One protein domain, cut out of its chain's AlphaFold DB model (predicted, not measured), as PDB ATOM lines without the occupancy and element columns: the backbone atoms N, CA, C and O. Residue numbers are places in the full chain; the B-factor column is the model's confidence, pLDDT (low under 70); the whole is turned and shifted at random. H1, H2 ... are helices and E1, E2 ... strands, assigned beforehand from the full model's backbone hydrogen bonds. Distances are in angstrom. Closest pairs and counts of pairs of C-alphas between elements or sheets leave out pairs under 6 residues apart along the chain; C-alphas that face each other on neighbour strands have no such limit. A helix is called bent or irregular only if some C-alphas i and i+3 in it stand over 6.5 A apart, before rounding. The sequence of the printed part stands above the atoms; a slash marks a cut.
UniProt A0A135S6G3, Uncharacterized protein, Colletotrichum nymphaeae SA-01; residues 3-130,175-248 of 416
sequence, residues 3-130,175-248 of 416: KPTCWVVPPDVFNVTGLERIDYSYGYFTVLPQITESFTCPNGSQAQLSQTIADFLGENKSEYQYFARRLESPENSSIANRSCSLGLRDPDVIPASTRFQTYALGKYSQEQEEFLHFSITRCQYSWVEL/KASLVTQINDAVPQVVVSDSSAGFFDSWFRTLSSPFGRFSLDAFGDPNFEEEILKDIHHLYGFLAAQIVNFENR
ATOM      1  N   LYS A   3     -34.614 -26.788  16.017       90.94
ATOM      2  CA  LYS A   3     -34.489 -26.336  17.411       90.94
ATOM      3  C   LYS A   3     -34.294 -24.814  17.463       90.94
ATOM      4  O   LYS A   3     -33.417 -24.305  16.759       90.94
ATOM      5  N   PRO A   4     -35.092 -24.086  18.262       94.44
ATOM      6  CA  PRO A   4     -34.872 -22.673  18.524       94.44
ATOM      7  C   PRO A   4     -33.797 -22.479  19.604       94.44
ATOM      8  O   PRO A   4     -33.631 -23.300  20.506       94.44
ATOM      9  N   THR A   5     -33.083 -21.364  19.533       94.62
ATOM     10  CA  THR A   5     -32.323 -20.771  20.638       94.62
ATOM     11  C   THR A   5     -32.855 -19.358  20.812       94.62
ATOM     12  O   THR A   5     -32.753 -18.561  19.883       94.62
ATOM     13  N   CYS A   6     -33.480 -19.078  21.954       96.50
ATOM     14  CA  CYS A   6     -34.224 -17.842  22.184       96.50
ATOM     15  C   CYS A   6     -33.580 -16.965  23.256       96.50
ATOM     16  O   CYS A   6     -32.951 -17.466  24.187       96.50
ATOM     17  N   TRP A   7     -33.784 -15.656  23.137       96.88
ATOM     18  CA  TRP A   7     -33.441 -14.660  24.145       96.88
ATOM     19  C   TRP A   7     -34.487 -13.544  24.153       96.88
ATOM     20  O   TRP A   7     -35.068 -13.205  23.119       96.88
ATOM     21  N   VAL A   8     -34.711 -12.955  25.325       96.44
ATOM     22  CA  VAL A   8     -35.514 -11.735  25.450       96.44
ATOM     23  C   VAL A   8     -34.716 -10.578  24.845       96.44
ATOM     24  O   VAL A   8     -33.530 -10.419  25.139       96.44
ATOM     25  N   VAL A   9     -35.349  -9.786  23.982       95.62
ATOM     26  CA  VAL A   9     -34.760  -8.570  23.415       95.62
ATOM     27  C   VAL A   9     -34.770  -7.487  24.503       95.62
ATOM     28  O   VAL A   9     -35.842  -7.189  25.034       95.62
ATOM     29  N   PRO A  10     -33.615  -6.903  24.871       94.06
ATOM     30  CA  PRO A  10     -33.557  -5.882  25.914       94.06
ATOM     31  C   PRO A  10     -34.369  -4.618  25.563       94.06
ATOM     32  O   PRO A  10     -34.338  -4.195  24.404       94.06
ATOM     33  N   PRO A  11     -35.049  -3.970  26.533       90.25
ATOM     34  CA  PRO A  11     -35.845  -2.762  26.286       90.25
ATOM     35  C   PRO A  11     -35.074  -1.561  25.723       90.25
ATOM     36  O   PRO A  11     -35.687  -0.659  25.169       90.25
ATOM     37  N   ASP A  12     -33.747  -1.519  25.850       91.44
ATOM     38  CA  ASP A  12     -32.890  -0.471  25.282       91.44
ATOM     39  C   ASP A  12     -32.607  -0.640  23.777       91.44
ATOM     40  O   ASP A  12     -32.131   0.295  23.131       91.44
ATOM     41  N   VAL A  13     -32.927  -1.802  23.194       92.00
ATOM     42  CA  VAL A  13     -32.734  -2.096  21.759       92.00
ATOM     43  C   VAL A  13     -33.870  -1.531  20.894       92.00
ATOM     44  O   VAL A  13     -33.692  -1.299  19.693       92.00
ATOM     45  N   PHE A  14     -35.037  -1.274  21.489       93.25
ATOM     46  CA  PHE A  14     -36.226  -0.814  20.784       93.25
ATOM     47  C   PHE A  14     -36.886   0.387  21.462       93.25
ATOM     48  O   PHE A  14     -36.857   0.540  22.676       93.25
ATOM     49  N   ASN A  15     -37.537   1.231  20.666       94.81
ATOM     50  CA  ASN A  15     -38.422   2.278  21.166       94.81
ATOM     51  C   ASN A  15     -39.874   1.942  20.815       94.81
ATOM     52  O   ASN A  15     -40.132   1.441  19.717       94.81
ATOM     53  N   VAL A  16     -40.808   2.254  21.714       93.31
ATOM     54  CA  VAL A  16     -42.247   2.069  21.492       93.31
ATOM     55  C   VAL A  16     -42.944   3.424  21.469       93.31
ATOM     56  O   VAL A  16     -42.760   4.247  22.360       93.31
ATOM     57  N   THR A  17     -43.739   3.663  20.431       93.25
ATOM     58  CA  THR A  17     -44.489   4.905  20.203       93.25
ATOM     59  C   THR A  17     -45.933   4.584  19.810       93.25
ATOM     60  O   THR A  17     -46.274   3.421  19.618       93.25
ATOM     61  N   GLY A  18     -46.808   5.590  19.693       87.75
ATOM     62  CA  GLY A  18     -48.192   5.372  19.240       87.75
ATOM     63  C   GLY A  18     -49.123   4.746  20.286       87.75
ATOM     64  O   GLY A  18     -50.086   4.084  19.910       87.75
ATOM     65  N   LEU A  19     -48.830   4.950  21.577       88.00
ATOM     66  CA  LEU A  19     -49.703   4.579  22.704       88.00
ATOM     67  C   LEU A  19     -50.852   5.577  22.932       88.00
ATOM     68  O   LEU A  19     -51.801   5.275  23.643       88.00
ATOM     69  N   GLU A  20     -50.781   6.754  22.308       85.25
ATOM     70  CA  GLU A  20     -51.819   7.781  22.398       85.25
ATOM     71  C   GLU A  20     -53.160   7.258  21.858       85.25
ATOM     72  O   GLU A  20     -53.246   6.743  20.738       85.25
ATOM     73  N   ARG A  21     -54.219   7.426  22.654       85.75
ATOM     74  CA  ARG A  21     -55.590   7.067  22.292       85.75
ATOM     75  C   ARG A  21     -56.132   7.975  21.186       85.75
ATOM     76  O   ARG A  21     -56.223   9.191  21.347       85.75
ATOM     77  N   ILE A  22     -56.571   7.372  20.081       85.19
ATOM     78  CA  ILE A  22     -57.224   8.074  18.969       85.19
ATOM     79  C   ILE A  22     -58.719   7.742  18.988       85.19
ATOM     80  O   ILE A  22     -59.134   6.682  18.519       85.19
ATOM     81  N   ASP A  23     -59.533   8.650  19.528       85.50
ATOM     82  CA  ASP A  23     -60.996   8.523  19.532       85.50
ATOM     83  C   ASP A  23     -61.619   8.849  18.164       85.50
ATOM     84  O   ASP A  23     -61.302   9.853  17.518       85.50
ATOM     85  N   TYR A  24     -62.589   8.030  17.760       82.94
ATOM     86  CA  TYR A  24     -63.431   8.232  16.585       82.94
ATOM     87  C   TYR A  24     -64.863   8.617  16.976       82.94
ATOM     88  O   TYR A  24     -65.336   8.417  18.099       82.94
ATOM     89  N   SER A  25     -65.614   9.135  16.002       72.25
ATOM     90  CA  SER A  25     -67.067   9.243  16.127       72.25
ATOM     91  C   SER A  25     -67.696   7.869  16.419       72.25
ATOM     92  O   SER A  25     -67.177   6.827  16.029       72.25
ATOM     93  N   TYR A  26     -68.842   7.881  17.107       77.75
ATOM     94  CA  TYR A  26     -69.586   6.694  17.565       77.75
ATOM     95  C   TYR A  26     -68.975   5.902  18.741       77.75
ATOM     96  O   TYR A  26     -69.526   4.868  19.103       77.75
ATOM     97  N   GLY A  27     -67.934   6.417  19.409       73.50
ATOM     98  CA  GLY A  27     -67.443   5.854  20.680       73.50
ATOM     99  C   GLY A  27     -66.486   4.669  20.535       73.50
ATOM    100  O   GLY A  27     -66.305   3.911  21.488       73.50
ATOM    101  N   TYR A  28     -65.890   4.529  19.351       79.94
ATOM    102  CA  TYR A  28     -64.741   3.665  19.101       79.94
ATOM    103  C   TYR A  28     -63.449   4.453  19.292       79.94
ATOM    104  O   TYR A  28     -63.418   5.657  19.040       79.94
ATOM    105  N   PHE A  29     -62.370   3.763  19.635       83.19
ATOM    106  CA  PHE A  29     -61.016   4.310  19.577       83.19
ATOM    107  C   PHE A  29     -60.066   3.288  18.934       83.19
ATOM    108  O   PHE A  29     -60.387   2.098  18.845       83.19
ATOM    109  N   THR A  30     -58.900   3.755  18.489       85.94
ATOM    110  CA  THR A  30     -57.745   2.899  18.185       85.94
ATOM    111  C   THR A  30     -56.533   3.342  18.999       85.94
ATOM    112  O   THR A  30     -56.382   4.525  19.319       85.94
ATOM    113  N   VAL A  31     -55.662   2.387  19.309       87.00
ATOM    114  CA  VAL A  31     -54.267   2.637  19.681       87.00
ATOM    115  C   VAL A  31     -53.400   1.811  18.732       87.00
ATOM    116  O   VAL A  31     -53.647   0.619  18.531       87.00
ATOM    117  N   LEU A  32     -52.398   2.445  18.122       89.31
ATOM    118  CA  LEU A  32     -51.558   1.855  17.075       89.31
ATOM    119  C   LEU A  32     -50.092   1.821  17.529       89.31
ATOM    120  O   LEU A  32     -49.261   2.534  16.955       89.31
ATOM    121  N   PRO A  33     -49.751   1.011  18.552       90.69
ATOM    122  CA  PRO A  33     -48.394   0.939  19.066       90.69
ATOM    123  C   PRO A  33     -47.422   0.508  17.965       90.69
ATOM    124  O   PRO A  33     -47.588  -0.540  17.331       90.69
ATOM    125  N   GLN A  34     -46.385   1.308  17.749       93.06
ATOM    126  CA  GLN A  34     -45.294   1.028  16.827       93.06
ATOM    127  C   GLN A  34     -44.022   0.731  17.608       93.06
ATOM    128  O   GLN A  34     -43.668   1.454  18.535       93.06
ATOM    129  N   ILE A  35     -43.307  -0.310  17.194       94.62
ATOM    130  CA  ILE A  35     -41.940  -0.575  17.624       94.62
ATOM    131  C   ILE A  35     -40.969  -0.057  16.571       94.62
ATOM    132  O   ILE A  35     -41.191  -0.240  15.376       94.62
ATOM    133  N   THR A  36     -39.877   0.565  17.010       95.88
ATOM    134  CA  THR A  36     -38.734   0.893  16.154       95.88
ATOM    135  C   THR A  36     -37.455   0.343  16.774       95.88
ATOM    136  O   THR A  36     -37.025   0.804  17.829       95.88
ATOM    137  N   GLU A  37     -36.843  -0.631  16.106       95.25
ATOM    138  CA  GLU A  37     -35.549  -1.222  16.465       95.25
ATOM    139  C   GLU A  37     -34.446  -0.602  15.598       95.25
ATOM    140  O   GLU A  37     -34.596  -0.498  14.378       95.25
ATOM    141  N   SER A  38     -33.334  -0.184  16.211       93.19
ATOM    142  CA  SER A  38     -32.148   0.293  15.482       93.19
ATOM    143  C   SER A  38     -31.094  -0.807  15.437       93.19
ATOM    144  O   SER A  38     -30.754  -1.372  16.473       93.19
ATOM    145  N   PHE A  39     -30.552  -1.108  14.256       93.94
ATOM    146  CA  PHE A  39     -29.591  -2.197  14.087       93.94
ATOM    147  C   PHE A  39     -28.479  -1.866  13.086       93.94
ATOM    148  O   PHE A  39     -28.625  -1.030  12.191       93.94
ATOM    149  N   THR A  40     -27.347  -2.557  13.238       94.75
ATOM    150  CA  THR A  40     -26.187  -2.402  12.353       94.75
ATOM    151  C   THR A  40     -26.283  -3.360  11.171       94.75
ATOM    152  O   THR A  40     -26.378  -4.574  11.330       94.75
ATOM    153  N   CYS A  41     -26.223  -2.800   9.971       92.88
ATOM    154  CA  CYS A  41     -26.253  -3.509   8.705       92.88
ATOM    155  C   CYS A  41     -24.935  -4.259   8.419       92.88
ATOM    156  O   CYS A  41     -23.875  -3.836   8.887       92.88
ATOM    157  N   PRO A  42     -24.934  -5.299   7.557       88.81
ATOM    158  CA  PRO A  42     -23.717  -6.043   7.192       88.81
ATOM    159  C   PRO A  42     -22.599  -5.203   6.543       88.81
ATOM    160  O   PRO A  42     -21.438  -5.602   6.550       88.81
ATOM    161  N   ASN A  43     -22.938  -4.044   5.975       90.00
ATOM    162  CA  ASN A  43     -22.011  -3.059   5.402       90.00
ATOM    163  C   ASN A  43     -21.512  -2.011   6.430       90.00
ATOM    164  O   ASN A  43     -20.781  -1.097   6.053       90.00
ATOM    165  N   GLY A  44     -21.926  -2.108   7.699       92.69
ATOM    166  CA  GLY A  44     -21.587  -1.177   8.777       92.69
ATOM    167  C   GLY A  44     -22.469   0.074   8.890       92.69
ATOM    168  O   GLY A  44     -22.257   0.860   9.814       92.69
ATOM    169  N   SER A  45     -23.455   0.292   8.006       94.00
ATOM    170  CA  SER A  45     -24.424   1.384   8.192       94.00
ATOM    171  C   SER A  45     -25.402   1.075   9.329       94.00
ATOM    172  O   SER A  45     -25.618  -0.084   9.670       94.00
ATOM    173  N   GLN A  46     -26.033   2.100   9.899       95.00
ATOM    174  CA  GLN A  46     -27.190   1.910  10.779       95.00
ATOM    175  C   GLN A  46     -28.474   1.916   9.947       95.00
ATOM    176  O   GLN A  46     -28.594   2.709   9.012       95.00
ATOM    177  N   ALA A  47     -29.426   1.061  10.304       95.06
ATOM    178  CA  ALA A  47     -30.787   1.074   9.785       95.06
ATOM    179  C   ALA A  47     -31.796   0.996  10.935       95.06
ATOM    180  O   ALA A  47     -31.452   0.666  12.072       95.06
ATOM    181  N   GLN A  48     -33.050   1.304  10.619       94.56
ATOM    182  CA  GLN A  48     -34.172   1.158  11.534       94.56
ATOM    183  C   GLN A  48     -35.215   0.222  10.934       94.56
ATOM    184  O   GLN A  48     -35.471   0.242   9.728       94.56
ATOM    185  N   LEU A  49     -35.808  -0.601  11.789       94.69
ATOM    186  CA  LEU A  49     -36.923  -1.476  11.472       94.69
ATOM    187  C   LEU A  49     -38.125  -1.007  12.290       94.69
ATOM    188  O   LEU A  49     -38.151  -1.182  13.506       94.69
ATOM    189  N   SER A  50     -39.090  -0.376  11.619       94.19
ATOM    190  CA  SER A  50     -40.324   0.109  12.239       94.19
ATOM    191  C   SER A  50     -41.488  -0.809  11.879       94.19
ATOM    192  O   SER A  50     -41.663  -1.153  10.709       94.19
ATOM    193  N   GLN A  51     -42.253  -1.242  12.879       93.56
ATOM    194  CA  GLN A  51     -43.339  -2.211  12.731       93.56
ATOM    195  C   GLN A  51     -44.498  -1.864  13.668       93.56
ATOM    196  O   GLN A  51     -44.287  -1.419  14.790       93.56
ATOM    197  N   THR A  52     -45.734  -2.124  13.252       89.69
ATOM    198  CA  THR A  52     -46.891  -2.069  14.158       89.69
ATOM    199  C   THR A  52     -46.880  -3.290  15.081       89.69
ATOM    200  O   THR A  52     -46.837  -4.419  14.593       89.69
ATOM    201  N   ILE A  53     -46.951  -3.088  16.399       85.12
ATOM    202  CA  ILE A  53     -47.083  -4.163  17.395       85.12
ATOM    203  C   ILE A  53     -48.523  -4.689  17.388       85.12
ATOM    204  O   ILE A  53     -48.754  -5.887  17.240       85.12
ATOM    205  N   ALA A  54     -49.504  -3.795  17.487       77.88
ATOM    206  CA  ALA A  54     -50.917  -4.142  17.539       77.88
ATOM    207  C   ALA A  54     -51.789  -3.075  16.870       77.88
ATOM    208  O   ALA A  54     -51.352  -1.952  16.636       77.88
ATOM    209  N   ASP A  55     -53.023  -3.461  16.564       78.50
ATOM    210  CA  ASP A  55     -54.134  -2.553  16.302       78.50
ATOM    211  C   ASP A  55     -55.162  -2.817  17.402       78.50
ATOM    212  O   ASP A  55     -55.782  -3.885  17.452       78.50
ATOM    213  N   PHE A  56     -55.223  -1.898  18.360       76.62
ATOM    214  CA  PHE A  56     -56.081  -1.985  19.532       76.62
ATOM    215  C   PHE A  56     -57.399  -1.277  19.241       76.62
ATOM    216  O   PHE A  56     -57.609  -0.128  19.623       76.62
ATOM    217  N   LEU A  57     -58.277  -1.972  18.517       67.12
ATOM    218  CA  LEU A  57     -59.637  -1.520  18.248       67.12
ATOM    219  C   LEU A  57     -60.523  -1.836  19.453       67.12
ATOM    220  O   LEU A  57     -60.654  -2.999  19.840       67.12
ATOM    221  N   GLY A  58     -61.152  -0.814  20.031       62.59
ATOM    222  CA  GLY A  58     -62.040  -0.978  21.176       62.59
ATOM    223  C   GLY A  58     -63.374  -0.256  21.021       62.59
ATOM    224  O   GLY A  58     -63.440   0.904  20.615       62.59
ATOM    225  N   GLU A  59     -64.447  -0.935  21.428       60.91
ATOM    226  CA  GLU A  59     -65.536  -0.260  22.137       60.91
ATOM    227  C   GLU A  59     -65.091  -0.037  23.597       60.91
ATOM    228  O   GLU A  59     -64.320  -0.840  24.124       60.91
ATOM    229  N   ASN A  60     -65.614   0.993  24.277       57.91
ATOM    230  CA  ASN A  60     -65.312   1.362  25.681       57.91
ATOM    231  C   ASN A  60     -65.748   0.315  26.756       57.91
ATOM    232  O   ASN A  60     -66.321   0.683  27.781       57.91
ATOM    233  N   LYS A  61     -65.575  -0.994  26.521       60.66
ATOM    234  CA  LYS A  61     -66.124  -2.087  27.350       60.66
ATOM    235  C   LYS A  61     -65.096  -3.040  27.959       60.66
ATOM    236  O   LYS A  61     -65.471  -3.752  28.884       60.66
ATOM    237  N   SER A  62     -63.858  -3.095  27.459       69.38
ATOM    238  CA  SER A  62     -62.816  -3.952  28.046       69.38
ATOM    239  C   SER A  62     -61.712  -3.107  28.663       69.38
ATOM    240  O   SER A  62     -61.183  -2.215  28.018       69.38
ATOM    241  N   GLU A  63     -61.369  -3.391  29.914       84.50
ATOM    242  CA  GLU A  63     -60.322  -2.703  30.682       84.50
ATOM    243  C   GLU A  63     -58.918  -2.967  30.100       84.50
ATOM    244  O   GLU A  63     -58.020  -2.122  30.163       84.50
ATOM    245  N   TYR A  64     -58.750  -4.136  29.470       90.00
ATOM    246  CA  TYR A  64     -57.474  -4.647  28.983       90.00
ATOM    247  C   TYR A  64     -57.583  -5.190  27.562       90.00
ATOM    248  O   TYR A  64     -58.589  -5.800  27.194       90.00
ATOM    249  N   GLN A  65     -56.505  -5.057  26.791       91.00
ATOM    250  CA  GLN A  65     -56.338  -5.803  25.548       91.00
ATOM    251  C   GLN A  65     -55.057  -6.629  25.547       91.00
ATOM    252  O   GLN A  65     -53.977  -6.157  25.899       91.00
ATOM    253  N   TYR A  66     -55.206  -7.883  25.141       93.44
ATOM    254  CA  TYR A  66     -54.129  -8.849  24.982       93.44
ATOM    255  C   TYR A  66     -53.704  -8.891  23.520       93.44
ATOM    256  O   TYR A  66     -54.526  -8.683  22.623       93.44
ATOM    257  N   PHE A  67     -52.434  -9.169  23.259       93.69
ATOM    258  CA  PHE A  67     -51.932  -9.336  21.900       93.69
ATOM    259  C   PHE A  67     -50.809 -10.364  21.851       93.69
ATOM    260  O   PHE A  67     -50.074 -10.570  22.815       93.69
ATOM    261  N   ALA A  68     -50.677 -10.990  20.686       94.69
ATOM    262  CA  ALA A  68     -49.605 -11.924  20.405       94.69
ATOM    263  C   ALA A  68     -49.273 -11.860  18.914       94.69
ATOM    264  O   ALA A  68     -50.112 -12.170  18.060       94.69
ATOM    265  N   ARG A  69     -48.061 -11.410  18.585       93.12
ATOM    266  CA  ARG A  69     -47.656 -11.088  17.215       93.12
ATOM    267  C   ARG A  69     -46.262 -11.598  16.886       93.12
ATOM    268  O   ARG A  69     -45.385 -11.676  17.740       93.12
ATOM    269  N   ARG A  70     -46.053 -11.915  15.609       93.25
ATOM    270  CA  ARG A  70     -44.734 -12.176  15.032       93.25
ATOM    271  C   ARG A  70     -44.236 -10.917  14.325       93.25
ATOM    272  O   ARG A  70     -44.988 -10.273  13.591       93.25
ATOM    273  N   LEU A  71     -42.991 -10.551  14.593       93.38
ATOM    274  CA  LEU A  71     -42.316  -9.373  14.064       93.38
ATOM    275  C   LEU A  71     -41.211  -9.800  13.087       93.38
ATOM    276  O   LEU A  71     -40.520 -10.806  13.293       93.38
ATOM    277  N   GLU A  72     -41.015  -9.004  12.035       92.62
ATOM    278  CA  GLU A  72     -39.836  -9.078  11.173       92.62
ATOM    279  C   GLU A  72     -38.574  -8.978  12.051       92.62
ATOM    280  O   GLU A  72     -38.522  -8.187  12.994       92.62
ATOM    281  N   SER A  73     -37.570  -9.811  11.770       93.56
ATOM    282  CA  SER A  73     -36.309  -9.860  12.528       93.56
ATOM    283  C   SER A  73     -35.179  -9.301  11.655       93.56
ATOM    284  O   SER A  73     -35.039  -9.775  10.521       93.56
ATOM    285  N   PRO A  74     -34.389  -8.315  12.119       92.75
ATOM    286  CA  PRO A  74     -33.381  -7.638  11.298       92.75
ATOM    287  C   PRO A  74     -32.250  -8.562  10.818       92.75
ATOM    288  O   PRO A  74     -31.599  -8.267   9.820       92.75
ATOM    289  N   GLU A  75     -32.032  -9.694  11.487       92.06
ATOM    290  CA  GLU A  75     -31.042 -10.710  11.122       92.06
ATOM    291  C   GLU A  75     -31.459 -11.552   9.901       92.06
ATOM    292  O   GLU A  75     -30.618 -12.216   9.291       92.06
ATOM    293  N   ASN A  76     -32.741 -11.532   9.512       90.19
ATOM    294  CA  ASN A  76     -33.200 -12.199   8.295       90.19
ATOM    295  C   ASN A  76     -32.762 -11.404   7.055       90.19
ATOM    296  O   ASN A  76     -32.984 -10.197   6.949       90.19
ATOM    297  N   SER A  77     -32.186 -12.098   6.072       86.75
ATOM    298  CA  SER A  77     -31.548 -11.488   4.896       86.75
ATOM    299  C   SER A  77     -32.479 -10.615   4.043       86.75
ATOM    300  O   SER A  77     -32.017  -9.623   3.480       86.75
ATOM    301  N   SER A  78     -33.776 -10.925   3.973       85.94
ATOM    302  CA  SER A  78     -34.783 -10.103   3.286       85.94
ATOM    303  C   SER A  78     -35.057  -8.776   3.990       85.94
ATOM    304  O   SER A  78     -35.097  -7.731   3.336       85.94
ATOM    305  N   ILE A  79     -35.152  -8.803   5.317       88.94
ATOM    306  CA  ILE A  79     -35.373  -7.622   6.159       88.94
ATOM    307  C   ILE A  79     -34.128  -6.734   6.138       88.94
ATOM    308  O   ILE A  79     -34.221  -5.549   5.816       88.94
ATOM    309  N   ALA A  80     -32.946  -7.325   6.344       89.38
ATOM    310  CA  ALA A  80     -31.667  -6.633   6.211       89.38
ATOM    311  C   ALA A  80     -31.498  -5.994   4.821       89.38
ATOM    312  O   ALA A  80     -31.147  -4.822   4.727       89.38
ATOM    313  N   ASN A  81     -31.786  -6.716   3.731       89.06
ATOM    314  CA  ASN A  81     -31.676  -6.172   2.372       89.06
ATOM    315  C   ASN A  81     -32.588  -4.955   2.151       89.06
ATOM    316  O   ASN A  81     -32.143  -3.967   1.564       89.06
ATOM    317  N   ARG A  82     -33.834  -5.020   2.643       89.88
ATOM    318  CA  ARG A  82     -34.834  -3.950   2.532       89.88
ATOM    319  C   ARG A  82     -34.430  -2.723   3.356       89.88
ATOM    320  O   ARG A  82     -34.258  -1.648   2.789       89.88
ATOM    321  N   SER A  83     -34.222  -2.884   4.661       91.69
ATOM    322  CA  SER A  83     -33.949  -1.767   5.578       91.69
ATOM    323  C   SER A  83     -32.557  -1.154   5.390       91.69
ATOM    324  O   SER A  83     -32.399   0.053   5.543       91.69
ATOM    325  N   CYS A  84     -31.554  -1.948   5.004       91.81
ATOM    326  CA  CYS A  84     -30.194  -1.462   4.741       91.81
ATOM    327  C   CYS A  84     -29.940  -1.090   3.270       91.81
ATOM    328  O   CYS A  84     -28.821  -0.703   2.932       91.81
ATOM    329  N   SER A  85     -30.940  -1.221   2.386       90.12
ATOM    330  CA  SER A  85     -30.831  -0.939   0.943       90.12
ATOM    331  C   SER A  85     -29.642  -1.641   0.256       90.12
ATOM    332  O   SER A  85     -28.937  -1.040  -0.554       90.12
ATOM    333  N   LEU A  86     -29.401  -2.922   0.570       86.81
ATOM    334  CA  LEU A  86     -28.204  -3.654   0.105       86.81
ATOM    335  C   LEU A  86     -28.234  -4.006  -1.395       86.81
ATOM    336  O   LEU A  86     -27.212  -4.401  -1.955       86.81
ATOM    337  N   GLY A  87     -29.388  -3.868  -2.055       85.25
ATOM    338  CA  GLY A  87     -29.537  -4.072  -3.499       85.25
ATOM    339  C   GLY A  87     -29.467  -5.534  -3.957       85.25
ATOM    340  O   GLY A  87     -29.279  -5.789  -5.149       85.25
ATOM    341  N   LEU A  88     -29.621  -6.500  -3.044       82.12
ATOM    342  CA  LEU A  88     -29.691  -7.919  -3.395       82.12
ATOM    343  C   LEU A  88     -30.985  -8.187  -4.175       82.12
ATOM    344  O   LEU A  88     -32.061  -7.719  -3.790       82.12
ATOM    345  N   ARG A  89     -30.883  -8.933  -5.281       73.06
ATOM    346  CA  ARG A  89     -32.044  -9.305  -6.099       73.06
ATOM    347  C   ARG A  89     -32.863 -10.388  -5.401       73.06
ATOM    348  O   ARG A  89     -32.303 -11.409  -5.025       73.06
ATOM    349  N   ASP A  90     -34.167 -10.138  -5.328       64.12
ATOM    350  CA  ASP A  90     -35.228 -11.082  -4.955       64.12
ATOM    351  C   ASP A  90     -34.959 -11.878  -3.658       64.12
ATOM    352  O   ASP A  90     -34.649 -13.072  -3.687       64.12
ATOM    353  N   PRO A  91     -34.983 -11.208  -2.489       57.25
ATOM    354  CA  PRO A  91     -34.518 -11.808  -1.250       57.25
ATOM    355  C   PRO A  91     -35.564 -12.688  -0.545       57.25
ATOM    356  O   PRO A  91     -35.231 -13.348   0.439       57.25
ATOM    357  N   ASP A  92     -36.815 -12.687  -1.014       52.88
ATOM    358  CA  ASP A  92     -37.963 -13.284  -0.317       52.88
ATOM    359  C   ASP A  92     -37.933 -14.828  -0.314       52.88
ATOM    360  O   ASP A  92     -38.702 -15.465   0.401       52.88
ATOM    361  N   VAL A  93     -36.996 -15.435  -1.058       59.56
ATOM    362  CA  VAL A  93     -36.712 -16.883  -1.051       59.56
ATOM    363  C   VAL A  93     -35.201 -17.168  -0.962       59.56
ATOM    364  O   VAL A  93     -34.695 -18.104  -1.579       59.56
ATOM    365  N   ILE A  94     -34.431 -16.379  -0.195       65.00
ATOM    366  CA  ILE A  94     -33.019 -16.727   0.066       65.00
ATOM    367  C   ILE A  94     -32.959 -18.032   0.885       65.00
ATOM    368  O   ILE A  94     -33.497 -18.080   2.000       65.00
ATOM    369  N   PRO A  95     -32.286 -19.092   0.394       71.44
ATOM    370  CA  PRO A  95     -32.102 -20.314   1.165       71.44
ATOM    371  C   PRO A  95     -31.158 -20.040   2.339       71.44
ATOM    372  O   PRO A  95     -30.045 -19.548   2.145       71.44
ATOM    373  N   ALA A  96     -31.601 -20.348   3.555       79.62
ATOM    374  CA  ALA A  96     -30.853 -20.067   4.775       79.62
ATOM    375  C   ALA A  96     -30.853 -21.290   5.698       79.62
ATOM    376  O   ALA A  96     -31.908 -21.860   5.977       79.62
ATOM    377  N   SER A  97     -29.681 -21.691   6.195       83.69
ATOM    378  CA  SER A  97     -29.535 -22.771   7.186       83.69
ATOM    379  C   SER A  97     -29.915 -22.350   8.611       83.69
ATOM    380  O   SER A  97     -30.025 -23.194   9.499       83.69
ATOM    381  N   THR A  98     -30.121 -21.049   8.824       88.69
ATOM    382  CA  THR A  98     -30.619 -20.432  10.056       88.69
ATOM    383  C   THR A  98     -31.670 -19.381   9.709       88.69
ATOM    384  O   THR A  98     -31.543 -18.682   8.705       88.69
ATOM    385  N   ARG A  99     -32.716 -19.258  10.529       90.94
ATOM    386  CA  ARG A  99     -33.762 -18.230  10.389       90.94
ATOM    387  C   ARG A  99     -34.115 -17.661  11.750       90.94
ATOM    388  O   ARG A  99     -34.076 -18.386  12.741       90.94
ATOM    389  N   PHE A 100     -34.463 -16.384  11.788       94.12
ATOM    390  CA  PHE A 100     -34.854 -15.693  13.009       94.12
ATOM    391  C   PHE A 100     -36.358 -15.427  12.982       94.12
ATOM    392  O   PHE A 100     -36.922 -15.085  11.942       94.12
ATOM    393  N   GLN A 101     -37.013 -15.603  14.122       94.44
ATOM    394  CA  GLN A 101     -38.385 -15.157  14.350       94.44
ATOM    395  C   GLN A 101     -38.386 -14.332  15.631       94.44
ATOM    396  O   GLN A 101     -37.734 -14.705  16.608       94.44
ATOM    397  N   THR A 102     -39.112 -13.222  15.624       95.94
ATOM    398  CA  THR A 102     -39.290 -12.369  16.798       95.94
ATOM    399  C   THR A 102     -40.754 -12.426  17.201       95.94
ATOM    400  O   THR A 102     -41.638 -12.240  16.367       95.94
ATOM    401  N   TYR A 103     -41.011 -12.708  18.469       96.19
ATOM    402  CA  TYR A 103     -42.338 -12.845  19.053       96.19
ATOM    403  C   TYR A 103     -42.566 -11.700  20.029       96.19
ATOM    404  O   TYR A 103     -41.700 -11.434  20.855       96.19
ATOM    405  N   ALA A 104     -43.714 -11.041  19.929       96.12
ATOM    406  CA  ALA A 104     -44.151  -9.985  20.829       96.12
ATOM    407  C   ALA A 104     -45.443 -10.428  21.524       96.12
ATOM    408  O   ALA A 104     -46.416 -10.769  20.846       96.12
ATOM    409  N   LEU A 105     -45.434 -10.429  22.854       96.00
ATOM    410  CA  LEU A 105     -46.559 -10.794  23.718       96.00
ATOM    411  C   LEU A 105     -46.837  -9.641  24.683       96.00
ATOM    412  O   LEU A 105     -45.916  -8.899  25.039       96.00
ATOM    413  N   GLY A 106     -48.081  -9.479  25.130       95.12
ATOM    414  CA  GLY A 106     -48.359  -8.478  26.150       95.12
ATOM    415  C   GLY A 106     -49.820  -8.194  26.470       95.12
ATOM    416  O   GLY A 106     -50.764  -8.722  25.875       95.12
ATOM    417  N   LYS A 107     -49.965  -7.295  27.445       94.75
ATOM    418  CA  LYS A 107     -51.209  -6.781  28.008       94.75
ATOM    419  C   LYS A 107     -51.158  -5.256  28.036       94.75
ATOM    420  O   LYS A 107     -50.320  -4.673  28.722       94.75
ATOM    421  N   TYR A 108     -52.081  -4.621  27.330       92.69
ATOM    422  CA  TYR A 108     -52.277  -3.176  27.308       92.69
ATOM    423  C   TYR A 108     -53.444  -2.774  28.220       92.69
ATOM    424  O   TYR A 108     -54.484  -3.437  28.209       92.69
ATOM    425  N   SER A 109     -53.277  -1.708  29.005       91.94
ATOM    426  CA  SER A 109     -54.340  -1.089  29.806       91.94
ATOM    427  C   SER A 109     -54.900   0.128  29.078       91.94
ATOM    428  O   SER A 109     -54.164   1.064  28.769       91.94
ATOM    429  N   GLN A 110     -56.211   0.138  28.838       85.62
ATOM    430  CA  GLN A 110     -56.875   1.276  28.193       85.62
ATOM    431  C   GLN A 110     -57.046   2.472  29.139       85.62
ATOM    432  O   GLN A 110     -57.160   3.600  28.673       85.62
ATOM    433  N   GLU A 111     -57.091   2.229  30.452       86.56
ATOM    434  CA  GLU A 111     -57.254   3.276  31.472       86.56
ATOM    435  C   GLU A 111     -55.941   4.019  31.751       86.56
ATOM    436  O   GLU A 111     -55.951   5.217  32.020       86.56
ATOM    437  N   GLN A 112     -54.814   3.306  31.691       89.38
ATOM    438  CA  GLN A 112     -53.486   3.844  32.017       89.38
ATOM    439  C   GLN A 112     -52.685   4.257  30.771       89.38
ATOM    440  O   GLN A 112     -51.620   4.848  30.905       89.38
ATOM    441  N   GLU A 113     -53.195   3.942  29.574       88.62
ATOM    442  CA  GLU A 113     -52.545   4.159  28.272       88.62
ATOM    443  C   GLU A 113     -51.125   3.548  28.174       88.62
ATOM    444  O   GLU A 113     -50.249   4.033  27.457       88.62
ATOM    445  N   GLU A 114     -50.892   2.444  28.894       91.69
ATOM    446  CA  GLU A 114     -49.588   1.779  28.991       91.69
ATOM    447  C   GLU A 114     -49.670   0.245  28.908       91.69
ATOM    448  O   GLU A 114     -50.719  -0.382  29.100       91.69
ATOM    449  N   PHE A 115     -48.528  -0.384  28.625       92.62
ATOM    450  CA  PHE A 115     -48.385  -1.833  28.722       92.62
ATOM    451  C   PHE A 115     -48.158  -2.254  30.174       92.62
ATOM    452  O   PHE A 115     -47.098  -2.005  30.740       92.62
ATOM    453  N   LEU A 116     -49.122  -2.984  30.736       94.81
ATOM    454  CA  LEU A 116     -48.966  -3.686  32.014       94.81
ATOM    455  C   LEU A 116     -47.949  -4.824  31.918       94.81
ATOM    456  O   LEU A 116     -47.283  -5.161  32.893       94.81
ATOM    457  N   HIS A 117     -47.872  -5.432  30.737       95.25
ATOM    458  CA  HIS A 117     -46.866  -6.416  30.381       95.25
ATOM    459  C   HIS A 117     -46.538  -6.284  28.898       95.25
ATOM    460  O   HIS A 117     -47.444  -6.176  28.068       95.25
ATOM    461  N   PHE A 118     -45.253  -6.305  28.561       95.06
ATOM    462  CA  PHE A 118     -44.778  -6.372  27.186       95.06
ATOM    463  C   PHE A 118     -43.444  -7.108  27.156       95.06
ATOM    464  O   PHE A 118     -42.488  -6.696  27.816       95.06
ATOM    465  N   SER A 119     -43.374  -8.180  26.374       95.88
ATOM    466  CA  SER A 119     -42.137  -8.904  26.117       95.88
ATOM    467  C   SER A 119     -41.884  -9.018  24.623       95.88
ATOM    468  O   SER A 119     -42.800  -9.045  23.794       95.88
ATOM    469  N   ILE A 120     -40.601  -9.108  24.283       96.75
ATOM    470  CA  ILE A 120     -40.152  -9.447  22.944       96.75
ATOM    471  C   ILE A 120     -39.117 -10.550  23.081       96.75
ATOM    472  O   ILE A 120     -38.078 -10.352  23.703       96.75
ATOM    473  N   THR A 121     -39.380 -11.704  22.480       97.44
ATOM    474  CA  THR A 121     -38.449 -12.832  22.456       97.44
ATOM    475  C   THR A 121     -38.022 -13.108  21.025       97.44
ATOM    476  O   THR A 121     -38.857 -13.368  20.157       97.44
ATOM    477  N   ARG A 122     -36.715 -13.068  20.764       97.00
ATOM    478  CA  ARG A 122     -36.131 -13.417  19.468       97.00
ATOM    479  C   ARG A 122     -35.547 -14.817  19.533       97.00
ATOM    480  O   ARG A 122     -34.859 -15.162  20.487       97.00
ATOM    481  N   CYS A 123     -35.826 -15.616  18.511       97.06
ATOM    482  CA  CYS A 123     -35.426 -17.013  18.427       97.06
ATOM    483  C   CYS A 123     -34.683 -17.289  17.122       97.06
ATOM    484  O   CYS A 123     -35.232 -17.113  16.033       97.06
ATOM    485  N   GLN A 124     -33.453 -17.783  17.239       95.44
ATOM    486  CA  GLN A 124     -32.685 -18.335  16.131       95.44
ATOM    487  C   GLN A 124     -33.023 -19.819  15.965       95.44
ATOM    488  O   GLN A 124     -32.733 -20.636  16.837       95.44
ATOM    489  N   TYR A 125     -33.604 -20.184  14.830       93.81
ATOM    490  CA  TYR A 125     -33.872 -21.568  14.462       93.81
ATOM    491  C   TYR A 125     -32.698 -22.169  13.694       93.81
ATOM    492  O   TYR A 125     -32.127 -21.534  12.804       93.81
ATOM    493  N   SER A 126     -32.368 -23.417  14.022       91.50
ATOM    494  CA  SER A 126     -31.357 -24.227  13.338       91.50
ATOM    495  C   SER A 126     -31.771 -25.699  13.305       91.50
ATOM    496  O   SER A 126     -32.571 -26.156  14.127       91.50
ATOM    497  N   TRP A 127     -31.245 -26.460  12.346       89.31
ATOM    498  CA  TRP A 127     -31.429 -27.909  12.321       89.31
ATOM    499  C   TRP A 127     -30.501 -28.590  13.332       89.31
ATOM    500  O   TRP A 127     -29.318 -28.265  13.426       89.31
ATOM    501  N   VAL A 128     -31.037 -29.570  14.058       88.38
ATOM    502  CA  VAL A 128     -30.292 -30.439  14.975       88.38
ATOM    503  C   VAL A 128     -30.497 -31.912  14.629       88.38
ATOM    504  O   VAL A 128     -31.613 -32.345  14.306       88.38
ATOM    505  N   GLU A 129     -29.420 -32.684  14.728       86.88
ATOM    506  CA  GLU A 129     -29.481 -34.131  14.878       86.88
ATOM    507  C   GLU A 129     -30.074 -34.463  16.247       86.88
ATOM    508  O   GLU A 129     -29.773 -33.802  17.242       86.88
ATOM    509  N   LEU A 130     -30.949 -35.463  16.290       86.38
ATOM    510  CA  LEU A 130     -31.687 -35.830  17.490       86.38
ATOM    511  C   LEU A 130     -31.681 -37.356  17.618       86.38
ATOM    512  O   LEU A 130     -32.443 -38.020  16.902       86.38
ATOM    513  N   LYS A 175     -47.289 -17.317   0.420       60.62
ATOM    514  CA  LYS A 175     -47.766 -16.068  -0.186       60.62
ATOM    515  C   LYS A 175     -48.119 -16.333  -1.640       60.62
ATOM    516  O   LYS A 175     -47.256 -16.454  -2.508       60.62
ATOM    517  N   ALA A 176     -49.419 -16.426  -1.880       47.81
ATOM    518  CA  ALA A 176     -50.005 -16.661  -3.179       47.81
ATOM    519  C   ALA A 176     -49.417 -15.745  -4.269       47.81
ATOM    520  O   ALA A 176     -49.679 -14.541  -4.310       47.81
ATOM    521  N   SER A 177     -48.751 -16.350  -5.256       46.38
ATOM    522  CA  SER A 177     -48.935 -15.869  -6.626       46.38
ATOM    523  C   SER A 177     -50.436 -15.922  -6.937       46.38
ATOM    524  O   SER A 177     -51.115 -16.838  -6.471       46.38
ATOM    525  N   LEU A 178     -50.943 -14.952  -7.709       46.78
ATOM    526  CA  LEU A 178     -52.358 -14.545  -7.897       46.78
ATOM    527  C   LEU A 178     -53.399 -15.643  -8.255       46.78
ATOM    528  O   LEU A 178     -54.559 -15.331  -8.509       46.78
ATOM    529  N   VAL A 179     -52.999 -16.912  -8.312       45.41
ATOM    530  CA  VAL A 179     -53.748 -18.072  -8.807       45.41
ATOM    531  C   VAL A 179     -54.197 -19.030  -7.684       45.41
ATOM    532  O   VAL A 179     -55.177 -19.748  -7.871       45.41
ATOM    533  N   THR A 180     -53.542 -19.059  -6.515       49.91
ATOM    534  CA  THR A 180     -53.839 -20.031  -5.436       49.91
ATOM    535  C   THR A 180     -54.221 -19.349  -4.122       49.91
ATOM    536  O   THR A 180     -53.359 -18.804  -3.453       49.91
ATOM    537  N   GLN A 181     -55.488 -19.430  -3.701       51.41
ATOM    538  CA  GLN A 181     -56.048 -18.716  -2.528       51.41
ATOM    539  C   GLN A 181     -55.555 -19.190  -1.135       51.41
ATOM    540  O   GLN A 181     -56.168 -18.862  -0.120       51.41
ATOM    541  N   ILE A 182     -54.482 -19.978  -1.062       55.47
ATOM    542  CA  ILE A 182     -53.862 -20.388   0.203       55.47
ATOM    543  C   ILE A 182     -52.800 -19.337   0.517       55.47
ATOM    544  O   ILE A 182     -51.832 -19.241  -0.228       55.47
ATOM    545  N   ASN A 183     -53.018 -18.541   1.570       59.81
ATOM    546  CA  ASN A 183     -52.185 -17.377   1.916       59.81
ATOM    547  C   ASN A 183     -51.217 -17.613   3.095       59.81
ATOM    548  O   ASN A 183     -50.372 -16.764   3.361       59.81
ATOM    549  N   ASP A 184     -51.392 -18.703   3.849       68.94
ATOM    550  CA  ASP A 184     -50.668 -19.008   5.093       68.94
ATOM    551  C   ASP A 184     -50.625 -20.539   5.290       68.94
ATOM    552  O   ASP A 184     -51.503 -21.259   4.804       68.94
ATOM    553  N   ALA A 185     -49.611 -21.030   6.002       75.81
ATOM    554  CA  ALA A 185     -49.504 -22.417   6.453       75.81
ATOM    555  C   ALA A 185     -50.463 -22.727   7.616       75.81
ATOM    556  O   ALA A 185     -50.859 -23.879   7.816       75.81
ATOM    557  N   VAL A 186     -50.802 -21.704   8.405       82.75
ATOM    558  CA  VAL A 186     -51.642 -21.810   9.602       82.75
ATOM    559  C   VAL A 186     -53.094 -21.449   9.261       82.75
ATOM    560  O   VAL A 186     -53.333 -20.468   8.553       82.75
ATOM    561  N   PRO A 187     -54.101 -22.204   9.746       80.81
ATOM    562  CA  PRO A 187     -55.498 -21.872   9.498       80.81
ATOM    563  C   PRO A 187     -55.865 -20.517  10.113       80.81
ATOM    564  O   PRO A 187     -55.639 -20.265  11.298       80.81
ATOM    565  N   GLN A 188     -56.500 -19.659   9.316       80.81
ATOM    566  CA  GLN A 188     -57.047 -18.398   9.805       80.81
ATOM    567  C   GLN A 188     -58.289 -18.667  10.659       80.81
ATOM    568  O   GLN A 188     -59.368 -18.944  10.137       80.81
ATOM    569  N   VAL A 189     -58.132 -18.577  11.978       85.06
ATOM    570  CA  VAL A 189     -59.243 -18.625  12.936       85.06
ATOM    571  C   VAL A 189     -59.574 -17.221  13.452       85.06
ATOM    572  O   VAL A 189     -58.742 -16.305  13.432       85.06
ATOM    573  N   VAL A 190     -60.816 -17.031  13.890       82.81
ATOM    574  CA  VAL A 190     -61.315 -15.760  14.429       82.81
ATOM    575  C   VAL A 190     -61.517 -15.918  15.929       82.81
ATOM    576  O   VAL A 190     -62.225 -16.822  16.365       82.81
ATOM    577  N   VAL A 191     -60.898 -15.029  16.702       82.38
ATOM    578  CA  VAL A 191     -61.163 -14.869  18.134       82.38
ATOM    579  C   VAL A 191     -62.284 -13.840  18.266       82.38
ATOM    580  O   VAL A 191     -62.185 -12.759  17.692       82.38
ATOM    581  N   SER A 192     -63.367 -14.184  18.962       78.75
ATOM    582  CA  SER A 192     -64.583 -13.356  19.054       78.75
ATOM    583  C   SER A 192     -64.666 -12.491  20.320       78.75
ATOM    584  O   SER A 192     -65.738 -11.982  20.637       78.75
ATOM    585  N   ASP A 193     -63.574 -12.370  21.072       82.12
ATOM    586  CA  ASP A 193     -63.488 -11.588  22.310       82.12
ATOM    587  C   ASP A 193     -62.958 -10.178  22.006       82.12
ATOM    588  O   ASP A 193     -61.914 -10.039  21.375       82.12
ATOM    589  N   SER A 194     -63.639  -9.127  22.474       81.31
ATOM    590  CA  SER A 194     -63.211  -7.729  22.283       81.31
ATOM    591  C   SER A 194     -61.966  -7.333  23.095       81.31
ATOM    592  O   SER A 194     -61.427  -6.239  22.922       81.31
ATOM    593  N   SER A 195     -61.518  -8.208  23.995       86.19
ATOM    594  CA  SER A 195     -60.261  -8.100  24.745       86.19
ATOM    595  C   SER A 195     -59.081  -8.700  23.970       86.19
ATOM    596  O   SER A 195     -57.929  -8.492  24.349       86.19
ATOM    597  N   ALA A 196     -59.335  -9.435  22.882       85.19
ATOM    598  CA  ALA A 196     -58.299  -9.774  21.919       85.19
ATOM    599  C   ALA A 196     -58.041  -8.554  21.024       85.19
ATOM    600  O   ALA A 196     -58.875  -8.192  20.196       85.19
ATOM    601  N   GLY A 197     -56.878  -7.927  21.192       83.94
ATOM    602  CA  GLY A 197     -56.348  -6.967  20.231       83.94
ATOM    603  C   GLY A 197     -55.808  -7.692  18.995       83.94
ATOM    604  O   GLY A 197     -56.348  -8.702  18.531       83.94
ATOM    605  N   PHE A 198     -54.683  -7.224  18.459       83.81
ATOM    606  CA  PHE A 198     -54.066  -7.903  17.323       83.81
ATOM    607  C   PHE A 198     -53.416  -9.238  17.724       83.81
ATOM    608  O   PHE A 198     -52.349  -9.280  18.336       83.81
ATOM    609  N   PHE A 199     -54.027 -10.339  17.294       87.81
ATOM    610  CA  PHE A 199     -53.404 -11.661  17.292       87.81
ATOM    611  C   PHE A 199     -53.005 -12.073  15.871       87.81
ATOM    612  O   PHE A 199     -53.845 -12.070  14.964       87.81
ATOM    613  N   ASP A 200     -51.749 -12.484  15.693       88.06
ATOM    614  CA  ASP A 200     -51.247 -13.160  14.489       88.06
ATOM    615  C   ASP A 200     -51.840 -14.580  14.371       88.06
ATOM    616  O   ASP A 200     -52.159 -15.210  15.386       88.06
ATOM    617  N   SER A 201     -52.015 -15.090  13.143       87.62
ATOM    618  CA  SER A 201     -52.676 -16.382  12.861       87.62
ATOM    619  C   SER A 201     -52.098 -17.533  13.687       87.62
ATOM    620  O   SER A 201     -52.849 -18.365  14.201       87.62
ATOM    621  N   TRP A 202     -50.781 -17.520  13.898       89.94
ATOM    622  CA  TRP A 202     -50.043 -18.520  14.662       89.94
ATOM    623  C   TRP A 202     -50.522 -18.619  16.111       89.94
ATOM    624  O   TRP A 202     -50.800 -19.718  16.589       89.94
ATOM    625  N   PHE A 203     -50.721 -17.487  16.788       93.31
ATOM    626  CA  PHE A 203     -51.156 -17.472  18.186       93.31
ATOM    627  C   PHE A 203     -52.657 -17.706  18.353       93.31
ATOM    628  O   PHE A 203     -53.072 -18.313  19.338       93.31
ATOM    629  N   ARG A 204     -53.490 -17.307  17.379       91.19
ATOM    630  CA  ARG A 204     -54.943 -17.552  17.454       91.19
ATOM    631  C   ARG A 204     -55.284 -19.038  17.539       91.19
ATOM    632  O   ARG A 204     -56.220 -19.404  18.242       91.19
ATOM    633  N   THR A 205     -54.515 -19.899  16.871       91.06
ATOM    634  CA  THR A 205     -54.710 -21.359  16.961       91.06
ATOM    635  C   THR A 205     -54.368 -21.941  18.336       91.06
ATOM    636  O   THR A 205     -54.863 -23.011  18.676       91.06
ATOM    637  N   LEU A 206     -53.578 -21.225  19.144       93.44
ATOM    638  CA  LEU A 206     -53.253 -21.590  20.525       93.44
ATOM    639  C   LEU A 206     -54.269 -21.044  21.544       93.44
ATOM    640  O   LEU A 206     -54.343 -21.552  22.664       93.44
ATOM    641  N   SER A 207     -55.072 -20.049  21.153       92.69
ATOM    642  CA  SER A 207     -56.118 -19.456  21.992       92.69
ATOM    643  C   SER A 207     -57.418 -20.275  22.006       92.69
ATOM    644  O   SER A 207     -57.820 -20.867  20.999       92.69
ATOM    645  N   SER A 208     -58.096 -20.296  23.152       88.69
ATOM    646  CA  SER A 208     -59.427 -20.886  23.327       88.69
ATOM    647  C   SER A 208     -60.448 -20.265  22.350       88.69
ATOM    648  O   SER A 208     -60.427 -19.048  22.154       88.69
ATOM    649  N   PRO A 209     -61.350 -21.051  21.723       87.12
ATOM    650  CA  PRO A 209     -61.633 -22.471  21.969       87.12
ATOM    651  C   PRO A 209     -60.779 -23.457  21.150       87.12
ATOM    652  O   PRO A 209     -61.008 -24.662  21.234       87.12
ATOM    653  N   PHE A 210     -59.851 -22.976  20.316       87.75
ATOM    654  CA  PHE A 210     -59.095 -23.818  19.379       87.75
ATOM    655  C   PHE A 210     -57.857 -24.452  20.018       87.75
ATOM    656  O   PHE A 210     -57.556 -25.617  19.757       87.75
ATOM    657  N   GLY A 211     -57.175 -23.690  20.869       90.25
ATOM    658  CA  GLY A 211     -56.054 -24.144  21.680       90.25
ATOM    659  C   GLY A 211     -56.335 -24.050  23.179       90.25
ATOM    660  O   GLY A 211     -57.463 -23.824  23.620       90.25
ATOM    661  N   ARG A 212     -55.286 -24.280  23.970       94.56
ATOM    662  CA  ARG A 212     -55.374 -24.485  25.425       94.56
ATOM    663  C   ARG A 212     -55.213 -23.225  26.272       94.56
ATOM    664  O   ARG A 212     -55.518 -23.278  27.459       94.56
ATOM    665  N   PHE A 213     -54.743 -22.123  25.692       95.44
ATOM    666  CA  PHE A 213     -54.518 -20.879  26.424       95.44
ATOM    667  C   PHE A 213     -55.765 -19.996  26.384       95.44
ATOM    668  O   PHE A 213     -56.373 -19.792  25.330       95.44
ATOM    669  N   SER A 214     -56.152 -19.450  27.530       94.81
ATOM    670  CA  SER A 214     -57.080 -18.321  27.595       94.81
ATOM    671  C   SER A 214     -56.376 -17.032  27.138       94.81
ATOM    672  O   SER A 214     -55.153 -16.994  27.004       94.81
ATOM    673  N   LEU A 215     -57.132 -15.977  26.818       92.25
ATOM    674  CA  LEU A 215     -56.552 -14.761  26.225       92.25
ATOM    675  C   LEU A 215     -55.654 -13.984  27.192       92.25
ATOM    676  O   LEU A 215     -54.657 -13.405  26.771       92.25
ATOM    677  N   ASP A 216     -55.975 -14.036  28.481       94.12
ATOM    678  CA  ASP A 216     -55.188 -13.465  29.568       94.12
ATOM    679  C   ASP A 216     -53.803 -14.107  29.720       94.12
ATOM    680  O   ASP A 216     -52.857 -13.406  30.074       94.12
ATOM    681  N   ALA A 217     -53.635 -15.381  29.345       96.31
ATOM    682  CA  ALA A 217     -52.335 -16.056  29.371       96.31
ATOM    683  C   ALA A 217     -51.304 -15.418  28.416       96.31
ATOM    684  O   ALA A 217     -50.112 -15.441  28.699       96.31
ATOM    685  N   PHE A 218     -51.738 -14.785  27.316       95.06
ATOM    686  CA  PHE A 218     -50.838 -14.041  26.415       95.06
ATOM    687  C   PHE A 218     -50.379 -12.691  26.997       95.06
ATOM    688  O   PHE A 218     -49.497 -12.043  26.436       95.06
ATOM    689  N   GLY A 219     -50.975 -12.270  28.116       94.81
ATOM    690  CA  GLY A 219     -50.588 -11.104  28.902       94.81
ATOM    691  C   GLY A 219     -49.907 -11.430  30.233       94.81
ATOM    692  O   GLY A 219     -49.648 -10.500  30.995       94.81
ATOM    693  N   ASP A 220     -49.646 -12.707  30.529       96.06
ATOM    694  CA  ASP A 220     -49.068 -13.175  31.792       96.06
ATOM    695  C   ASP A 220     -47.667 -13.789  31.556       96.06
ATOM    696  O   ASP A 220     -47.560 -14.820  30.881       96.06
ATOM    697  N   PRO A 221     -46.594 -13.215  32.145       95.19
ATOM    698  CA  PRO A 221     -45.228 -13.740  32.063       95.19
ATOM    699  C   PRO A 221     -45.088 -15.238  32.377       95.19
ATOM    700  O   PRO A 221     -44.198 -15.898  31.844       95.19
ATOM    701  N   ASN A 222     -45.949 -15.792  33.238       97.06
ATOM    702  CA  ASN A 222     -45.859 -17.186  33.679       97.06
ATOM    703  C   ASN A 222     -46.162 -18.204  32.565       97.06
ATOM    704  O   ASN A 222     -45.758 -19.361  32.681       97.06
ATOM    705  N   PHE A 223     -46.858 -17.798  31.496       96.75
ATOM    706  CA  PHE A 223     -47.228 -18.680  30.384       96.75
ATOM    707  C   PHE A 223     -46.357 -18.498  29.135       96.75
ATOM    708  O   PHE A 223     -46.464 -19.303  28.210       96.75
ATOM    709  N   GLU A 224     -45.471 -17.496  29.085       95.50
ATOM    710  CA  GLU A 224     -44.704 -17.174  27.871       95.50
ATOM    711  C   GLU A 224     -43.835 -18.329  27.376       95.50
ATOM    712  O   GLU A 224     -43.860 -18.640  26.187       95.50
ATOM    713  N   GLU A 225     -43.105 -19.002  28.271       95.88
ATOM    714  CA  GLU A 225     -42.280 -20.162  27.908       95.88
ATOM    715  C   GLU A 225     -43.138 -21.283  27.298       95.88
ATOM    716  O   GLU A 225     -42.733 -21.935  26.334       95.88
ATOM    717  N   GLU A 226     -44.352 -21.482  27.816       96.81
ATOM    718  CA  GLU A 226     -45.250 -22.534  27.352       96.81
ATOM    719  C   GLU A 226     -45.935 -22.178  26.020       96.81
ATOM    720  O   GLU A 226     -46.021 -23.021  25.124       96.81
ATOM    721  N   ILE A 227     -46.341 -20.917  25.845       96.75
ATOM    722  CA  ILE A 227     -46.862 -20.382  24.579       96.75
ATOM    723  C   ILE A 227     -45.784 -20.468  23.492       96.75
ATOM    724  O   ILE A 227     -46.042 -20.965  22.393       96.75
ATOM    725  N   LEU A 228     -44.558 -20.030  23.795       96.25
ATOM    726  CA  LEU A 228     -43.427 -20.107  22.874       96.25
ATOM    727  C   LEU A 228     -43.094 -21.558  22.526       96.25
ATOM    728  O   LEU A 228     -42.908 -21.863  21.351       96.25
ATOM    729  N   LYS A 229     -43.104 -22.481  23.493       95.25
ATOM    730  CA  LYS A 229     -42.910 -23.919  23.250       95.25
ATOM    731  C   LYS A 229     -43.928 -24.493  22.259       95.25
ATOM    732  O   LYS A 229     -43.528 -25.215  21.342       95.25
ATOM    733  N   ASP A 230     -45.207 -24.148  22.393       95.00
ATOM    734  CA  ASP A 230     -46.256 -24.591  21.466       95.00
ATOM    735  C   ASP A 230     -46.078 -23.966  20.062       95.00
ATOM    736  O   ASP A 230     -46.176 -24.673  19.054       95.00
ATOM    737  N   ILE A 231     -45.703 -22.680  19.970       94.38
ATOM    738  CA  ILE A 231     -45.336 -22.018  18.700       94.38
ATOM    739  C   ILE A 231     -44.113 -22.678  18.051       94.38
ATOM    740  O   ILE A 231     -44.103 -22.931  16.845       94.38
ATOM    741  N   HIS A 232     -43.071 -22.984  18.824       94.44
ATOM    742  CA  HIS A 232     -41.860 -23.639  18.336       94.44
ATOM    743  C   HIS A 232     -42.150 -25.051  17.828       94.44
ATOM    744  O   HIS A 232     -41.595 -25.452  16.801       94.44
ATOM    745  N   HIS A 233     -43.045 -25.781  18.501       91.81
ATOM    746  CA  HIS A 233     -43.527 -27.077  18.039       91.81
ATOM    747  C   HIS A 233     -44.259 -26.951  16.697       91.81
ATOM    748  O   HIS A 233     -43.912 -27.665  15.756       91.81
ATOM    749  N   LEU A 234     -45.201 -26.008  16.570       91.25
ATOM    750  CA  LEU A 234     -45.928 -25.752  15.321       91.25
ATOM    751  C   LEU A 234     -44.979 -25.361  14.173       91.25
ATOM    752  O   LEU A 234     -45.056 -25.936  13.086       91.25
ATOM    753  N   TYR A 235     -44.040 -24.445  14.423       91.44
ATOM    754  CA  TYR A 235     -43.068 -23.974  13.431       91.44
ATOM    755  C   TYR A 235     -42.124 -25.099  12.988       91.44
ATOM    756  O   TYR A 235     -41.935 -25.327  11.793       91.44
ATOM    757  N   GLY A 236     -41.582 -25.865  13.940       91.25
ATOM    758  CA  GLY A 236     -40.724 -27.016  13.658       91.25
ATOM    759  C   GLY A 236     -41.455 -28.151  12.934       91.25
ATOM    760  O   GLY A 236     -40.870 -28.792  12.062       91.25
ATOM    761  N   PHE A 237     -42.734 -28.377  13.246       89.62
ATOM    762  CA  PHE A 237     -43.588 -29.356  12.573       89.62
ATOM    763  C   PHE A 237     -43.876 -28.961  11.121       89.62
ATOM    764  O   PHE A 237     -43.672 -29.778  10.224       89.62
ATOM    765  N   LEU A 238     -44.281 -27.711  10.874       88.31
ATOM    766  CA  LEU A 238     -44.517 -27.190   9.525       88.31
ATOM    767  C   LEU A 238     -43.230 -27.197   8.690       88.31
ATOM    768  O   LEU A 238     -43.229 -27.747   7.588       88.31
ATOM    769  N   ALA A 239     -42.113 -26.710   9.243       87.88
ATOM    770  CA  ALA A 239     -40.806 -26.785   8.591       87.88
ATOM    771  C   ALA A 239     -40.445 -28.227   8.209       87.88
ATOM    772  O   ALA A 239     -40.043 -28.480   7.077       87.88
ATOM    773  N   ALA A 240     -40.625 -29.187   9.124       85.31
ATOM    774  CA  ALA A 240     -40.341 -30.597   8.868       85.31
ATOM    775  C   ALA A 240     -41.271 -31.221   7.812       85.31
ATOM    776  O   ALA A 240     -40.815 -32.058   7.033       85.31
ATOM    777  N   GLN A 241     -42.550 -30.828   7.748       82.81
ATOM    778  CA  GLN A 241     -43.466 -31.288   6.699       82.81
ATOM    779  C   GLN A 241     -43.045 -30.800   5.315       82.81
ATOM    780  O   GLN A 241     -42.957 -31.609   4.394       82.81
ATOM    781  N   ILE A 242     -42.768 -29.500   5.190       78.75
ATOM    782  CA  ILE A 242     -42.333 -28.854   3.949       78.75
ATOM    783  C   ILE A 242     -41.039 -29.504   3.454       78.75
ATOM    784  O   ILE A 242     -40.977 -30.012   2.339       78.75
ATOM    785  N   VAL A 243     -40.050 -29.620   4.338       77.94
ATOM    786  CA  VAL A 243     -38.783 -30.315   4.088       77.94
ATOM    787  C   VAL A 243     -38.991 -31.748   3.607       77.94
ATOM    788  O   VAL A 243     -38.399 -32.157   2.612       77.94
ATOM    789  N   ASN A 244     -39.841 -32.521   4.282       76.38
ATOM    790  CA  ASN A 244     -40.132 -33.909   3.921       76.38
ATOM    791  C   ASN A 244     -40.935 -34.032   2.614       76.38
ATOM    792  O   ASN A 244     -40.922 -35.088   1.986       76.38
ATOM    793  N   PHE A 245     -41.644 -32.984   2.197       70.81
ATOM    794  CA  PHE A 245     -42.275 -32.911   0.884       70.81
ATOM    795  C   PHE A 245     -41.235 -32.605  -0.206       70.81
ATOM    796  O   PHE A 245     -41.157 -33.339  -1.189       70.81
ATOM    797  N   GLU A 246     -40.390 -31.595   0.009       67.69
ATOM    798  CA  GLU A 246     -39.342 -31.149  -0.921       67.69
ATOM    799  C   GLU A 246     -38.203 -32.171  -1.109       67.69
ATOM    800  O   GLU A 246     -37.577 -32.200  -2.165       67.69
ATOM    801  N   ASN A 247     -37.930 -33.031  -0.118       62.91
ATOM    802  CA  ASN A 247     -36.771 -33.941  -0.107       62.91
ATOM    803  C   ASN A 247     -37.115 -35.432  -0.330       62.91
ATOM    804  O   ASN A 247     -36.337 -36.312   0.039       62.91
ATOM    805  N   ARG A 248     -38.260 -35.752  -0.948       60.94
ATOM    806  CA  ARG A 248     -38.580 -37.118  -1.423       60.94
ATOM    807  C   ARG A 248     -38.029 -37.338  -2.835       60.94
ATOM    808  O   ARG A 248     -38.590 -36.785  -3.774       60.94
TER     809      ARG A 248
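AT A GLANCE: This is residues 3 to 130 and 175 to 248 of the 416 residues of an uncharacterized protein of Colletotrichum nymphaeae SA-01 (UniProt A0A135S6G3). Look first for a twisted five-strand sheet with the long helix H4 and the short helices H2 and H3 over one face; on the side away from H4 lies a smaller three-strand sheet, E2 E4 E5. H1 is over the small sheet, and the short pair E3 and E6 continues from it at the opposite end. The printed part has 202 residues with ten strands and four helices, in the order E1 to E7, H1, E8, E9, E10, H2, H3, H4. The large sheet runs E1 E9 E8 E7 E10, mixed; the class is mixed, helices and strands. The whole is compact, with a radius of gyration of the C-alphas of 18.1 A and spans of 53 by 41 by 39 A.

HOW THE PARTS SIT: Start at the hairpin E8, residues 98 to 109, and E9, residues 114 to 129, where N 103 and O 121 are 2.8 A apart. E1, residues 3 to 8, is antiparallel to E9, with N 5 and O 124 at 2.8 A. E7, residues 64 to 71, is antiparallel to E8, with N 69 and O 104 at 2.9 A. E10, residues 196 to 199, is parallel to E7, with N 197 and O 66 at 2.9 A. H4, residues 221 to 246, is on this sheet over E9 and E8, height 6.5 A, making two layers, a helix on one face of a sheet. On the same face are H2, residues 201 to 204, and H3, residues 215 to 219, which is only just over E7, with 3 C-alphas. H3 and H4 touch only at the corner, the closest C-alphas, of Ala 217 and Phe 223, being 5.8 A apart. E4, residues 34 to 40, and E5, residues 46 to 52, form a hairpin, with N 37 and O 49 at 3.0 A. E2, residues 14 to 17, is antiparallel to E4, with N 15 and O 36 at 2.9 A. H1, residues 77 to 83, runs across E5 at 86 degrees on the local plane. E3, residues 28 to 31, and E6, residues 56 to 59, are antiparallel, with N 56 and O 31 at 3.0 A. Each O i to N i+4 pair of H1 is within hydrogen-bond range, against 20 of 22 in H4 and 0 of 1 in H3, where 2 of 2 O i to N i+3 pairs are; H2 is too short for an i+4 pair.

IN THESE COORDINATES: Find C-alpha 3 of E1 at (-34.489, -26.336, 17.411). E9 is 43.5 A long and bends by 52 degrees at residue 126; E8 is 36.4 A. H4 ends at C-alpha 246, (-39.342, -31.149, -0.921), after 37.8 A, and is irregular, with C-alphas 222 and 225 7.4 A apart.

THE WHOLE: Residues 131 to 174 are not printed, and C-alphas 130 and 175 are 31.0 A apart across the cut. H1 to E8 is a long link of 14 residues. Residues 177 to 182 and 243 to 248, of which 243 to 246 belong to H4, stand free. The mean pLDDT of the printed part is 86.1; residues 57 to 62, 90 to 94, 175 to 184 and 246 to 248 are under 70.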